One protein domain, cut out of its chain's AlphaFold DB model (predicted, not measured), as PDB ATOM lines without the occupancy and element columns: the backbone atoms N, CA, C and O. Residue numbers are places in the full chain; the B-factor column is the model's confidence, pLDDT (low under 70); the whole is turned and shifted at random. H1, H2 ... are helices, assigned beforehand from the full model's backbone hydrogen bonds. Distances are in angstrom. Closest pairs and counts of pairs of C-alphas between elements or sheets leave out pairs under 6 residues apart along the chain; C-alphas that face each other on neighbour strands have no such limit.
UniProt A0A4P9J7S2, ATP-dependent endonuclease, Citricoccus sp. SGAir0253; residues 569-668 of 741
ATOM      1  N   GLU A 569      41.066 119.513  48.771       92.81
ATOM      2  CA  GLU A 569      42.225 118.651  49.029       92.81
ATOM      3  C   GLU A 569      42.190 118.050  50.441       92.81
ATOM      4  O   GLU A 569      42.362 116.844  50.593       92.81
ATOM      5  N   LEU A 570      41.866 118.844  51.469       92.25
ATOM      6  CA  LEU A 570      41.735 118.347  52.845       92.25
ATOM      7  C   LEU A 570      40.569 117.360  52.984       92.25
ATOM      8  O   LEU A 570      40.694 116.350  53.671       92.25
ATOM      9  N   LYS A 571      39.453 117.596  52.281       91.62
ATOM     10  CA  LYS A 571      38.325 116.647  52.231       91.62
ATOM     11  C   LYS A 571      38.702 115.325  51.572       91.62
ATOM     12  O   LYS A 571      38.251 114.273  52.014       91.62
ATOM     13  N   ARG A 572      39.533 115.368  50.530       91.69
ATOM     14  CA  ARG A 572      40.055 114.162  49.886       91.69
ATOM     15  C   ARG A 572      40.988 113.394  50.822       91.69
ATOM     16  O   ARG A 572      40.785 112.203  51.006       91.69
ATOM     17  N   GLN A 573      41.944 114.079  51.449       91.62
ATOM     18  CA  GLN A 573      42.865 113.473  52.418       91.62
ATOM     19  C   GLN A 573      42.119 112.840  53.599       91.62
ATOM     20  O   GLN A 573      42.458 111.740  54.026       91.62
ATOM     21  N   HIS A 574      41.065 113.498  54.088       93.12
ATOM     22  CA  HIS A 574      40.165 112.941  55.097       93.12
ATOM     23  C   HIS A 574      39.450 111.675  54.611       93.12
ATOM     24  O   HIS A 574      39.453 110.673  55.320       93.12
ATOM     25  N   SER A 575      38.899 111.681  53.394       90.38
ATOM     26  CA  SER A 575      38.258 110.498  52.807       90.38
ATOM     27  C   SER A 575      39.231 109.327  52.649       90.38
ATOM     28  O   SER A 575      38.859 108.189  52.929       90.38
ATOM     29  N   ASP A 576      40.466 109.595  52.217       89.38
ATOM     30  CA  ASP A 576      41.510 108.578  52.062       89.38
ATOM     31  C   ASP A 576      41.911 107.995  53.432       89.38
ATOM     32  O   ASP A 576      42.024 106.778  53.578       89.38
ATOM     33  N   LEU A 577      42.057 108.846  54.458       89.56
ATOM     34  CA  LEU A 577      42.318 108.430  55.841       89.56
ATOM     35  C   LEU A 577      41.186 107.553  56.391       89.56
ATOM     36  O   LEU A 577      41.457 106.486  56.937       89.56
ATOM     37  N   MET A 578      39.927 107.977  56.233       88.06
ATOM     38  CA  MET A 578      38.771 107.208  56.707       88.06
ATOM     39  C   MET A 578      38.665 105.855  56.003       88.06
ATOM     40  O   MET A 578      38.383 104.866  56.666       88.06
ATOM     41  N   GLY A 579      38.982 105.781  54.705       84.75
ATOM     42  CA  GLY A 579      39.049 104.509  53.982       84.75
ATOM     43  C   GLY A 579      40.103 103.548  54.545       84.75
ATOM     44  O   GLY A 579      39.844 102.354  54.655       84.75
ATOM     45  N   LYS A 580      41.276 104.050  54.959       86.25
ATOM     46  CA  LYS A 580      42.300 103.222  55.627       86.25
ATOM     47  C   LYS A 580      41.858 102.763  57.016       86.25
ATOM     48  O   LYS A 580      42.077 101.608  57.363       86.25
ATOM     49  N   VAL A 581      41.222 103.648  57.788       84.94
ATOM     50  CA  VAL A 581      40.653 103.305  59.102       84.94
ATOM     51  C   VAL A 581      39.578 102.226  58.959       84.94
ATOM     52  O   VAL A 581      39.581 101.268  59.726       84.94
ATOM     53  N   ASP A 582      38.694 102.351  57.967       81.94
ATOM     54  CA  ASP A 582      37.653 101.361  57.684       81.94
ATOM     55  C   ASP A 582      38.266 100.009  57.297       81.94
ATOM     56  O   ASP A 582      37.887  98.995  57.876       81.94
ATOM     57  N   ASN A 583      39.285  99.991  56.427       81.31
ATOM     58  CA  ASN A 583      40.006  98.760  56.083       81.31
ATOM     59  C   ASN A 583      40.648  98.098  57.311       81.31
ATOM     60  O   ASN A 583      40.570  96.883  57.449       81.31
ATOM     61  N   LEU A 584      41.254  98.872  58.221       79.50
ATOM     62  CA  LEU A 584      41.840  98.318  59.447       79.50
ATOM     63  C   LEU A 584      40.780  97.669  60.345       79.50
ATOM     64  O   LEU A 584      41.040  96.637  60.963       79.50
ATOM     65  N   ILE A 585      39.596  98.273  60.433       74.69
ATOM     66  CA  ILE A 585      38.488  97.741  61.233       74.69
ATOM     67  C   ILE A 585      37.904  96.486  60.565       74.69
ATOM     68  O   ILE A 585      37.669  95.493  61.248       74.69
ATOM     69  N   GLU A 586      37.731  96.489  59.240       69.19
ATOM     70  CA  GLU A 586      37.252  95.332  58.464       69.19
ATOM     71  C   GLU A 586      38.254  94.164  58.452       69.19
ATOM     72  O   GLU A 586      37.862  93.001  58.500       69.19
ATOM     73  N   GLU A 587      39.562  94.429  58.453       66.50
ATOM     74  CA  GLU A 587      40.577  93.381  58.627       66.50
ATOM     75  C   GLU A 587      40.507  92.729  60.021       66.50
ATOM     76  O   GLU A 587      40.958  91.591  60.198       66.50
ATOM     77  N   GLN A 588      39.901  93.412  61.000       61.97
ATOM     78  CA  GLN A 588      39.668  92.905  62.352       61.97
ATOM     79  C   GLN A 588      38.288  92.233  62.538       61.97
ATOM     80  O   GLN A 588      38.160  91.410  63.449       61.97
ATOM     81  N   GLU A 589      37.286  92.475  61.674       56.84
ATOM     82  CA  GLU A 589      35.933  91.881  61.762       56.84
ATOM     83  C   GLU A 589      35.304  91.504  60.390       56.84
ATOM     84  O   GLU A 589      35.280  92.282  59.448       56.84
ATOM     85  N   ASN A 590      34.696  90.310  60.287       41.09
ATOM     86  CA  ASN A 590      33.957  89.795  59.108       41.09
ATOM     87  C   ASN A 590      32.412  89.977  59.306       41.09
ATOM     88  O   ASN A 590      31.960  89.834  60.439       41.09
ATOM     89  N   PRO A 591      31.558  90.047  58.250       48.34
ATOM     90  CA  PRO A 591      30.800  91.202  57.698       48.34
ATOM     91  C   PRO A 591      29.259  91.188  58.004       48.34
ATOM     92  O   PRO A 591      28.826  90.392  58.834       48.34
ATOM     93  N   PRO A 592      28.367  91.851  57.217       48.12
ATOM     94  CA  PRO A 592      28.003  93.276  57.131       48.12
ATOM     95  C   PRO A 592      26.587  93.592  57.704       48.12
ATOM     96  O   PRO A 592      25.656  92.799  57.558       48.12
ATOM     97  N   GLY A 593      26.397  94.781  58.292       48.84
ATOM     98  CA  GLY A 593      25.110  95.262  58.837       48.84
ATOM     99  C   GLY A 593      24.248  96.096  57.859       48.84
ATOM    100  O   GLY A 593      24.677  96.388  56.739       48.84
ATOM    101  N   PRO A 594      23.014  96.479  58.245       46.69
ATOM    102  CA  PRO A 594      22.018  97.139  57.399       46.69
ATOM    103  C   PRO A 594      22.339  98.611  57.096       46.69
ATOM    104  O   PRO A 594      23.252  99.225  57.635       46.69
ATOM    105  N   ASN A 595      21.555  99.193  56.186       47.12
ATOM    106  CA  ASN A 595      21.794 100.511  55.595       47.12
ATOM    107  C   ASN A 595      21.436 101.680  56.549       47.12
ATOM    108  O   ASN A 595      20.370 101.685  57.170       47.12
ATOM    109  N   SER A 596      22.278 102.724  56.577       43.47
ATOM    110  CA  SER A 596      22.251 103.864  57.516       43.47
ATOM    111  C   SER A 596      20.921 104.625  57.613       43.47
ATOM    112  O   SER A 596      20.588 105.174  58.663       43.47
ATOM    113  N   LYS A 597      20.099 104.622  56.555       47.25
ATOM    114  CA  LYS A 597      18.766 105.261  56.565       47.25
ATOM    115  C   LYS A 597      17.738 104.550  57.453       47.25
ATOM    116  O   LYS A 597      16.742 105.165  57.828       47.25
ATOM    117  N   GLN A 598      17.927 103.263  57.748       51.97
ATOM    118  CA  GLN A 598      17.056 102.519  58.668       51.97
ATOM    119  C   GLN A 598      17.477 102.753  60.126       51.97
ATOM    120  O   GLN A 598      16.614 102.920  60.987       51.97
ATOM    121  N   LEU A 599      18.785 102.877  60.368       53.22
ATOM    122  CA  LEU A 599      19.391 103.083  61.687       53.22
ATOM    123  C   LEU A 599      19.160 104.511  62.222       53.22
ATOM    124  O   LEU A 599      18.857 104.690  63.403       53.22
ATOM    125  N   SER A 600      19.149 105.530  61.353       46.78
ATOM    126  CA  SER A 600      18.915 106.930  61.756       46.78
ATOM    127  C   SER A 600      17.559 107.173  62.442       46.78
ATOM    128  O   SER A 600      17.447 108.043  63.303       46.78
ATOM    129  N   ASN A 601      16.525 106.396  62.099       55.50
ATOM    130  CA  ASN A 601      15.195 106.508  62.714       55.50
ATOM    131  C   ASN A 601      15.126 105.875  64.116       55.50
ATOM    132  O   ASN A 601      14.258 106.236  64.908       55.50
ATOM    133  N   ILE A 602      16.033 104.944  64.423       55.28
ATOM    134  CA  ILE A 602      16.089 104.214  65.697       55.28
ATOM    135  C   ILE A 602      16.883 105.022  66.740       55.28
ATOM    136  O   ILE A 602      16.501 105.077  67.911       55.28
ATOM    137  N   VAL A 603      17.945 105.714  66.306       53.44
ATOM    138  CA  VAL A 603      18.868 106.485  67.164       53.44
ATOM    139  C   VAL A 603      18.245 107.765  67.728       53.44
ATOM    140  O   VAL A 603      18.616 108.185  68.824       53.44
ATOM    141  N   ALA A 604      17.280 108.368  67.027       52.09
ATOM    142  CA  ALA A 604      16.795 109.721  67.310       52.09
ATOM    143  C   ALA A 604      16.245 109.938  68.735       52.09
ATOM    144  O   ALA A 604      16.208 111.077  69.182       52.09
ATOM    145  N   ASN A 605      15.834 108.881  69.453       54.00
ATOM    146  CA  ASN A 605      15.198 109.003  70.774       54.00
ATOM    147  C   ASN A 605      15.559 107.888  71.788       54.00
ATOM    148  O   ASN A 605      14.853 107.745  72.787       54.00
ATOM    149  N   ARG A 606      16.604 107.067  71.562       65.12
ATOM    150  CA  ARG A 606      16.900 105.890  72.418       65.12
ATOM    151  C   ARG A 606      18.324 105.864  72.985       65.12
ATOM    152  O   ARG A 606      19.312 106.120  72.296       65.12
ATOM    153  N   THR A 607      18.435 105.512  74.267       66.44
ATOM    154  CA  THR A 607      19.713 105.344  74.987       66.44
ATOM    155  C   THR A 607      20.286 103.932  74.807       66.44
ATOM    156  O   THR A 607      19.552 102.990  74.525       66.44
ATOM    157  N   ALA A 608      21.601 103.755  75.001       62.62
ATOM    158  CA  ALA A 608      22.263 102.450  74.829       62.62
ATOM    159  C   ALA A 608      21.675 101.349  75.736       62.62
ATOM    160  O   ALA A 608      21.552 100.203  75.321       62.62
ATOM    161  N   ARG A 609      21.245 101.710  76.953       66.94
ATOM    162  CA  ARG A 609      20.610 100.780  77.895       66.94
ATOM    163  C   ARG A 609      19.243 100.300  77.409       66.94
ATOM    164  O   ARG A 609      18.960  99.116  77.483       66.94
ATOM    165  N   GLN A 610      18.437 101.203  76.852       74.81
ATOM    166  CA  GLN A 610      17.134 100.854  76.279       74.81
ATOM    167  C   GLN A 610      17.279  99.928  75.067       74.81
ATOM    168  O   GLN A 610      16.534  98.965  74.956       74.81
ATOM    169  N   LEU A 611      18.265 100.180  74.200       74.19
ATOM    170  CA  LEU A 611      18.549  99.319  73.045       74.19
ATOM    171  C   LEU A 611      18.994  97.911  73.473       74.19
ATOM    172  O   LEU A 611      18.589  96.928  72.858       74.19
ATOM    173  N   TRP A 612      19.785  97.808  74.546       75.62
ATOM    174  CA  TRP A 612      20.181  96.523  75.126       75.62
ATOM    175  C   TRP A 612      18.996  95.769  75.742       75.62
ATOM    176  O   TRP A 612      18.807  94.588  75.458       75.62
ATOM    177  N   ASP A 613      18.171  96.454  76.538       79.00
ATOM    178  CA  ASP A 613      16.988  95.859  77.166       79.00
ATOM    179  C   ASP A 613      15.973  95.383  76.105       79.00
ATOM    180  O   ASP A 613      15.382  94.312  76.241       79.00
ATOM    181  N   GLU A 614      15.810  96.133  75.009       77.81
ATOM    182  CA  GLU A 614      14.974  95.756  73.862       77.81
ATOM    183  C   GLU A 614      15.519  94.534  73.114       77.81
ATOM    184  O   GLU A 614      14.755  93.610  72.825       77.81
ATOM    185  N   ALA A 615      16.828  94.492  72.841       79.50
ATOM    186  CA  ALA A 615      17.471  93.330  72.231       79.50
ATOM    187  C   ALA A 615      17.326  92.081  73.111       79.50
ATOM    188  O   ALA A 615      17.040  90.993  72.614       79.50
ATOM    189  N   GLN A 616      17.472  92.238  74.429       80.25
ATOM    190  CA  GLN A 616      17.357  91.147  75.391       80.25
ATOM    191  C   GLN A 616      15.908  90.650  75.530       80.25
ATOM    192  O   GLN A 616      15.682  89.444  75.631       80.25
ATOM    193  N   ALA A 617      14.922  91.550  75.490       81.00
ATOM    194  CA  ALA A 617      13.508  91.182  75.459       81.00
ATOM    195  C   ALA A 617      13.140  90.455  74.153       81.00
ATOM    196  O   ALA A 617      12.468  89.427  74.179       81.00
ATOM    197  N   ALA A 618      13.638  90.935  73.011       80.38
ATOM    198  CA  ALA A 618      13.427  90.281  71.723       80.38
ATOM    199  C   ALA A 618      14.123  88.906  71.642       80.38
ATOM    200  O   ALA A 618      13.605  88.000  70.992       80.38
ATOM    201  N   LEU A 619      15.245  88.719  72.348       81.06
ATOM    202  CA  LEU A 619      15.926  87.427  72.480       81.06
ATOM    203  C   LEU A 619      15.074  86.406  73.247       81.06
ATOM    204  O   LEU A 619      14.993  85.249  72.842       81.06
ATOM    205  N   GLN A 620      14.372  86.840  74.298       82.19
ATOM    206  CA  GLN A 620      13.417  85.986  75.015       82.19
ATOM    207  C   GLN A 620      12.225  85.590  74.131       82.19
ATOM    208  O   GLN A 620      11.804  84.432  74.147       82.19
ATOM    209  N   ASP A 621      11.708  86.527  73.327       81.62
ATOM    210  CA  ASP A 621      10.645  86.253  72.350       81.62
ATOM    211  C   ASP A 621      11.114  85.251  71.271       81.62
ATOM    212  O   ASP A 621      10.355  84.376  70.847       81.62
ATOM    213  N   TRP A 622      12.374  85.351  70.837       82.56
ATOM    214  CA  TRP A 622      12.991  84.434  69.876       82.56
ATOM    215  C   TRP A 622      13.161  83.016  70.423       82.56
ATOM    216  O   TRP A 622      12.822  82.062  69.723       82.56
ATOM    217  N   ASP A 623      13.617  82.868  71.670       81.38
ATOM    218  CA  ASP A 623      13.766  81.558  72.318       81.38
ATOM    219  C   ASP A 623      12.419  80.826  72.460       81.38
ATOM    220  O   ASP A 623      12.364  79.594  72.421       81.38
ATOM    221  N   ALA A 624      11.317  81.574  72.585       81.81
ATOM    222  CA  ALA A 624       9.966  81.024  72.642       81.81
ATOM    223  C   ALA A 624       9.392  80.669  71.254       81.81
ATOM    224  O   ALA A 624       8.722  79.641  71.116       81.81
ATOM    225  N   ALA A 625       9.621  81.503  70.230       81.44
ATOM    226  CA  ALA A 625       9.142  81.283  68.862       81.44
ATOM    227  C   ALA A 625      10.059  81.958  67.811       81.44
ATOM    228  O   ALA A 625       9.875  83.137  67.477       81.44
ATOM    229  N   PRO A 626      11.017  81.215  67.224       84.62
ATOM    230  CA  PRO A 626      11.940  81.767  66.234       84.62
ATOM    231  C   PRO A 626      11.210  82.168  64.945       84.62
ATOM    232  O   PRO A 626      10.557  81.343  64.301       84.62
ATOM    233  N   SER A 627      11.330  83.432  64.539       83.62
ATOM    234  CA  SER A 627      10.715  83.963  63.318       83.62
ATOM    235  C   SER A 627      11.563  85.081  62.716       83.62
ATOM    236  O   SER A 627      12.292  85.766  63.426       83.62
ATOM    237  N   ALA A 628      11.438  85.328  61.411       76.81
ATOM    238  CA  ALA A 628      12.178  86.411  60.755       76.81
ATOM    239  C   ALA A 628      11.933  87.797  61.397       76.81
ATOM    240  O   ALA A 628      12.816  88.649  61.366       76.81
ATOM    241  N   ASP A 629      10.763  88.005  62.010       76.00
ATOM    242  CA  ASP A 629      10.414  89.240  62.718       76.00
ATOM    243  C   ASP A 629      11.120  89.354  64.080       76.00
ATOM    244  O   ASP A 629      11.704  90.391  64.394       76.00
ATOM    245  N   THR A 630      11.154  88.269  64.864       78.12
ATOM    246  CA  THR A 630      11.867  88.239  66.152       78.12
ATOM    247  C   THR A 630      13.382  88.319  65.973       78.12
ATOM    248  O   THR A 630      14.024  89.026  66.741       78.12
ATOM    249  N   ALA A 631      13.947  87.723  64.911       74.06
ATOM    250  CA  ALA A 631      15.351  87.941  64.536       74.06
ATOM    251  C   ALA A 631      15.614  89.426  64.285       74.06
ATOM    252  O   ALA A 631      16.479  90.013  64.919       74.06
ATOM    253  N   ARG A 632      14.820  90.057  63.415       75.94
ATOM    254  CA  ARG A 632      14.996  91.467  63.058       75.94
ATOM    255  C   ARG A 632      14.912  92.404  64.270       75.94
ATOM    256  O   ARG A 632      15.702  93.336  64.368       75.94
ATOM    257  N   ARG A 633      14.001  92.128  65.211       76.25
ATOM    258  CA  ARG A 633      13.846  92.880  66.470       76.25
ATOM    259  C   ARG A 633      15.020  92.715  67.445       76.25
ATOM    260  O   ARG A 633      15.155  93.543  68.338       76.25
ATOM    261  N   ILE A 634      15.851  91.686  67.279       75.50
ATOM    262  CA  ILE A 634      17.122  91.521  68.001       75.50
ATOM    263  C   ILE A 634      18.245  92.230  67.246       75.50
ATOM    264  O   ILE A 634      19.025  92.962  67.853       75.50
ATOM    265  N   THR A 635      18.329  92.019  65.929       68.69
ATOM    266  CA  THR A 635      19.455  92.500  65.124       68.69
ATOM    267  C   THR A 635      19.466  94.023  65.008       68.69
ATOM    268  O   THR A 635      20.508  94.614  65.248       68.69
ATOM    269  N   GLU A 636      18.324  94.683  64.766       70.00
ATOM    270  CA  GLU A 636      18.284  96.143  64.563       70.00
ATOM    271  C   GLU A 636      18.767  96.957  65.794       70.00
ATOM    272  O   GLU A 636      19.611  97.849  65.628       70.00
ATOM    273  N   PRO A 637      18.312  96.688  67.043       70.75
ATOM    274  CA  PRO A 637      18.829  97.390  68.221       70.75
ATOM    275  C   PRO A 637      20.294  97.064  68.522       70.75
ATOM    276  O   PRO A 637      21.035  97.957  68.941       70.75
ATOM    277  N   LEU A 638      20.724  95.815  68.294       66.88
ATOM    278  CA  LEU A 638      22.117  95.410  68.481       66.88
ATOM    279  C   LEU A 638      23.034  96.079  67.464       66.88
ATOM    280  O   LEU A 638      24.040  96.641  67.865       66.88
ATOM    281  N   GLU A 639      22.685  96.094  66.182       62.84
ATOM    282  CA  GLU A 639      23.450  96.773  65.131       62.84
ATOM    283  C   GLU A 639      23.564  98.273  65.405       62.84
ATOM    284  O   GLU A 639      24.640  98.834  65.260       62.84
ATOM    285  N   THR A 640      22.507  98.911  65.918       61.81
ATOM    286  CA  THR A 640      22.550 100.318  66.359       61.81
ATOM    287  C   THR A 640      23.491 100.523  67.558       61.81
ATOM    288  O   THR A 640      24.205 101.526  67.664       61.81
ATOM    289  N   LEU A 641      23.498  99.575  68.499       63.31
ATOM    290  CA  LEU A 641      24.394  99.577  69.656       63.31
ATOM    291  C   LEU A 641      25.854  99.324  69.235       63.31
ATOM    292  O   LEU A 641      26.761  99.977  69.752       63.31
ATOM    293  N   PHE A 642      26.070  98.455  68.245       57.44
ATOM    294  CA  PHE A 642      27.363  98.172  67.625       57.44
ATOM    295  C   PHE A 642      27.835  99.292  66.693       57.44
ATOM    296  O   PHE A 642      29.032  99.512  66.625       57.44
ATOM    297  N   GLU A 643      26.962 100.083  66.064       57.94
ATOM    298  CA  GLU A 643      27.331 101.275  65.279       57.94
ATOM    299  C   GLU A 643      27.889 102.389  66.187       57.94
ATOM    300  O   GLU A 643      28.906 103.014  65.874       57.94
ATOM    301  N   LYS A 644      27.321 102.564  67.394       55.03
ATOM    302  CA  LYS A 644      27.973 103.350  68.464       55.03
ATOM    303  C   LYS A 644      29.322 102.744  68.877       55.03
ATOM    304  O   LYS A 644      30.256 103.486  69.177       55.03
ATOM    305  N   GLY A 645      29.434 101.415  68.857       54.25
ATOM    306  CA  GLY A 645      30.698 100.685  68.994       54.25
ATOM    307  C   GLY A 645      31.694 100.985  67.866       54.25
ATOM    308  O   GLY A 645      32.851 101.259  68.157       54.25
ATOM    309  N   SER A 646      31.242 101.050  66.611       58.81
ATOM    310  CA  SER A 646      32.044 101.359  65.422       58.81
ATOM    311  C   SER A 646      32.602 102.778  65.475       58.81
ATOM    312  O   SER A 646      33.777 102.998  65.196       58.81
ATOM    313  N   LYS A 647      31.815 103.752  65.951       63.12
ATOM    314  CA  LYS A 647      32.313 105.115  66.193       63.12
ATOM    315  C   LYS A 647      33.471 105.128  67.202       63.12
ATOM    316  O   LYS A 647      34.477 105.801  66.987       63.12
ATOM    317  N   ASN A 648      33.352 104.340  68.272       66.12
ATOM    318  CA  ASN A 648      34.424 104.161  69.250       66.12
ATOM    319  C   ASN A 648      35.617 103.384  68.668       66.12
ATOM    320  O   ASN A 648      36.752 103.736  68.969       66.12
ATOM    321  N   GLN A 649      35.397 102.385  67.807       69.38
ATOM    322  CA  GLN A 649      36.464 101.649  67.111       69.38
ATOM    323  C   GLN A 649      37.250 102.556  66.158       69.38
ATOM    324  O   GLN A 649      38.475 102.548  66.199       69.38
ATOM    325  N   LYS A 650      36.576 103.411  65.376       78.75
ATOM    326  CA  LYS A 650      37.223 104.421  64.517       78.75
ATOM    327  C   LYS A 650      38.074 105.390  65.328       78.75
ATOM    328  O   LYS A 650      39.204 105.684  64.955       78.75
ATOM    329  N   LEU A 651      37.564 105.850  66.468       76.62
ATOM    330  CA  LEU A 651      38.324 106.693  67.391       76.62
ATOM    331  C   LEU A 651      39.532 105.975  67.999       76.62
ATOM    332  O   LEU A 651      40.593 106.578  68.126       76.62
ATOM    333  N   LEU A 652      39.388 104.701  68.365       74.12
ATOM    334  CA  LEU A 652      40.493 103.884  68.866       74.12
ATOM    335  C   LEU A 652      41.553 103.654  67.784       74.12
ATOM    336  O   LEU A 652      42.734 103.783  68.082       74.12
ATOM    337  N   ALA A 653      41.146 103.397  66.538       79.12
ATOM    338  CA  ALA A 653      42.043 103.243  65.395       79.12
ATOM    339  C   ALA A 653      42.812 104.538  65.088       79.12
ATOM    340  O   ALA A 653      44.021 104.503  64.897       79.12
ATOM    341  N   LEU A 654      42.147 105.698  65.135       82.19
ATOM    342  CA  LEU A 654      42.802 107.005  64.976       82.19
ATOM    343  C   LEU A 654      43.795 107.327  66.104       82.19
ATOM    344  O   LEU A 654      44.724 108.105  65.898       82.19
ATOM    345  N   ARG A 655      43.588 106.758  67.297       78.06
ATOM    346  CA  ARG A 655      44.483 106.899  68.456       78.06
ATOM    347  C   ARG A 655      45.556 105.813  68.520       78.06
ATOM    348  O   ARG A 655      46.444 105.912  69.364       78.06
ATOM    349  N   ALA A 656      45.465 104.779  67.688       72.81
ATOM    350  CA  ALA A 656      46.421 103.686  67.683       72.81
ATOM    351  C   ALA A 656      47.778 104.167  67.155       72.81
ATOM    352  O   ALA A 656      47.852 104.994  66.247       72.81
ATOM    353  N   GLU A 657      48.867 103.609  67.683       65.94
ATOM    354  CA  GLU A 657      50.238 103.904  67.237       65.94
ATOM    355  C   GLU A 657      50.586 103.227  65.897       65.94
ATOM    356  O   GLU A 657      51.723 102.815  65.654       65.94
ATOM    357  N   GLU A 658      49.609 103.076  65.005       75.69
ATOM    358  CA  GLU A 658      49.885 102.571  63.673       75.69
ATOM    359  C   GLU A 658      50.495 103.682  62.819       75.69
ATOM    360  O   GLU A 658      49.892 104.726  62.568       75.69
ATOM    361  N   LYS A 659      51.727 103.441  62.364       77.50
ATOM    362  CA  LYS A 659      52.556 104.454  61.708       77.50
ATOM    363  C   LYS A 659      51.894 105.069  60.472       77.50
ATOM    364  O   LYS A 659      51.988 106.272  60.274       77.50
ATOM    365  N   GLU A 660      51.212 104.263  59.659       82.62
ATOM    366  CA  GLU A 660      50.598 104.743  58.418       82.62
ATOM    367  C   GLU A 660      49.386 105.654  58.669       82.62
ATOM    368  O   GLU A 660      49.280 106.715  58.050       82.62
ATOM    369  N   ILE A 661      48.502 105.284  59.603       84.81
ATOM    370  CA  ILE A 661      47.355 106.116  60.001       84.81
ATOM    371  C   ILE A 661      47.847 107.378  60.718       84.81
ATOM    372  O   ILE A 661      47.374 108.477  60.428       84.81
ATOM    373  N   GLY A 662      48.838 107.248  61.605       84.12
ATOM    374  CA  GLY A 662      49.422 108.367  62.344       84.12
ATOM    375  C   GLY A 662      50.113 109.407  61.454       84.12
ATOM    376  O   GLY A 662      49.965 110.613  61.697       84.12
ATOM    377  N   ASP A 663      50.830 108.973  60.413       86.94
ATOM    378  CA  ASP A 663      51.501 109.863  59.457       86.94
ATOM    379  C   ASP A 663      50.473 110.649  58.619       86.94
ATOM    380  O   ASP A 663      50.584 111.875  58.499       86.94
ATOM    381  N   GLU A 664      49.422 109.991  58.116       88.00
ATOM    382  CA  GLU A 664      48.385 110.669  57.320       88.00
ATOM    383  C   GLU A 664      47.472 111.560  58.158       88.00
ATOM    384  O   GLU A 664      47.136 112.670  57.735       88.00
ATOM    385  N   LEU A 665      47.139 111.144  59.383       88.88
ATOM    386  CA  LEU A 665      46.465 112.014  60.340       88.88
ATOM    387  C   LEU A 665      47.324 113.253  60.619       88.88
ATOM    388  O   LEU A 665      46.824 114.371  60.581       88.88
ATOM    389  N   THR A 666      48.634 113.098  60.826       89.75
ATOM    390  CA  THR A 666      49.539 114.234  61.069       89.75
ATOM    391  C   THR A 666      49.597 115.203  59.894       89.75
ATOM    392  O   THR A 666      49.586 116.420  60.104       89.75
ATOM    393  N   LYS A 667      49.619 114.686  58.665       91.50
ATOM    394  CA  LYS A 667      49.564 115.500  57.451       91.50
ATOM    395  C   LYS A 667      48.245 116.269  57.345       91.50
ATOM    396  O   LYS A 667      48.276 117.482  57.137       91.50
ATOM    397  N   LEU A 668      47.113 115.598  57.565       92.75
ATOM    398  CA  LEU A 668      45.785 116.216  57.538       92.75
ATOM    399  C   LEU A 668      45.644 117.310  58.608       92.75
ATOM    400  O   LEU A 668      45.177 118.409  58.314       92.75
TER     401      LEU A 668
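This is residues 569 to 668 of the 741 residues of the protein "ATP-dependent endonuclease" of Citricoccus sp. SGAir0253 (UniProt A0A4P9J7S2). One long helix, H4, forms the spine of a loose rod, with H1 and H5 side by side across one end of it and H3 folded back on it at the other end as a helical hairpin. The short H2 packs crosswise on H4 between these two ends. The printed part has 100 residues with five named helices, H1 to H5 in chain order, and no named strand: all helix. It is loose, with a radius of gyration of the C-alphas of 17.1 A and spans of 54 by 26 by 21 A.

H1, residues 569 to 588, touches H5, residues 659 to 668, opposite ways at a shallow tilt of 23 degrees; their closest C-alphas, Gln 573 and Leu 668, are 6.5 A apart. With residues 581 to 585 alone, H1 touches the hub H4, residues 628 to 655, at a steep tilt of 61 degrees, closest at the C-alphas of Val 581 and Ala 653, 6.4 A. H2, residues 596 to 603, touches residues 636 to 640 of H4, about perpendicular at 85 degrees, closest at the C-alphas of Leu 599 and Thr 640, 6.3 A. H3, residues 608 to 624, forms a hairpin with H4, touching its residues 630 to 641 at a tilt of 36 degrees, only just steep; the C-alphas of Ala 615 and Ile 634 are closest, 4.6 A. H1 and H3 are apart. Every O i to N i+4 pair is within hydrogen-bond range in H1, H3 and H5, against 2 of 4 in H2 and 23 of 24 in H4.

H1 begins at C-alpha 569 (42.225, 118.651, 49.029) and is 29.1 A long; H3 is 24.8 A and H4 39.0 A. H4 has a kink of 27 degrees near residue 642. H5 ends at C-alpha 668 (45.785, 116.216, 57.538).

The farthest C-alphas, Glu 569 and Ala 624, are 54.9 A apart. The printed part has no cut and no long link. Residues 586 to 609 and 638 to 649, among others, have pLDDT under 70.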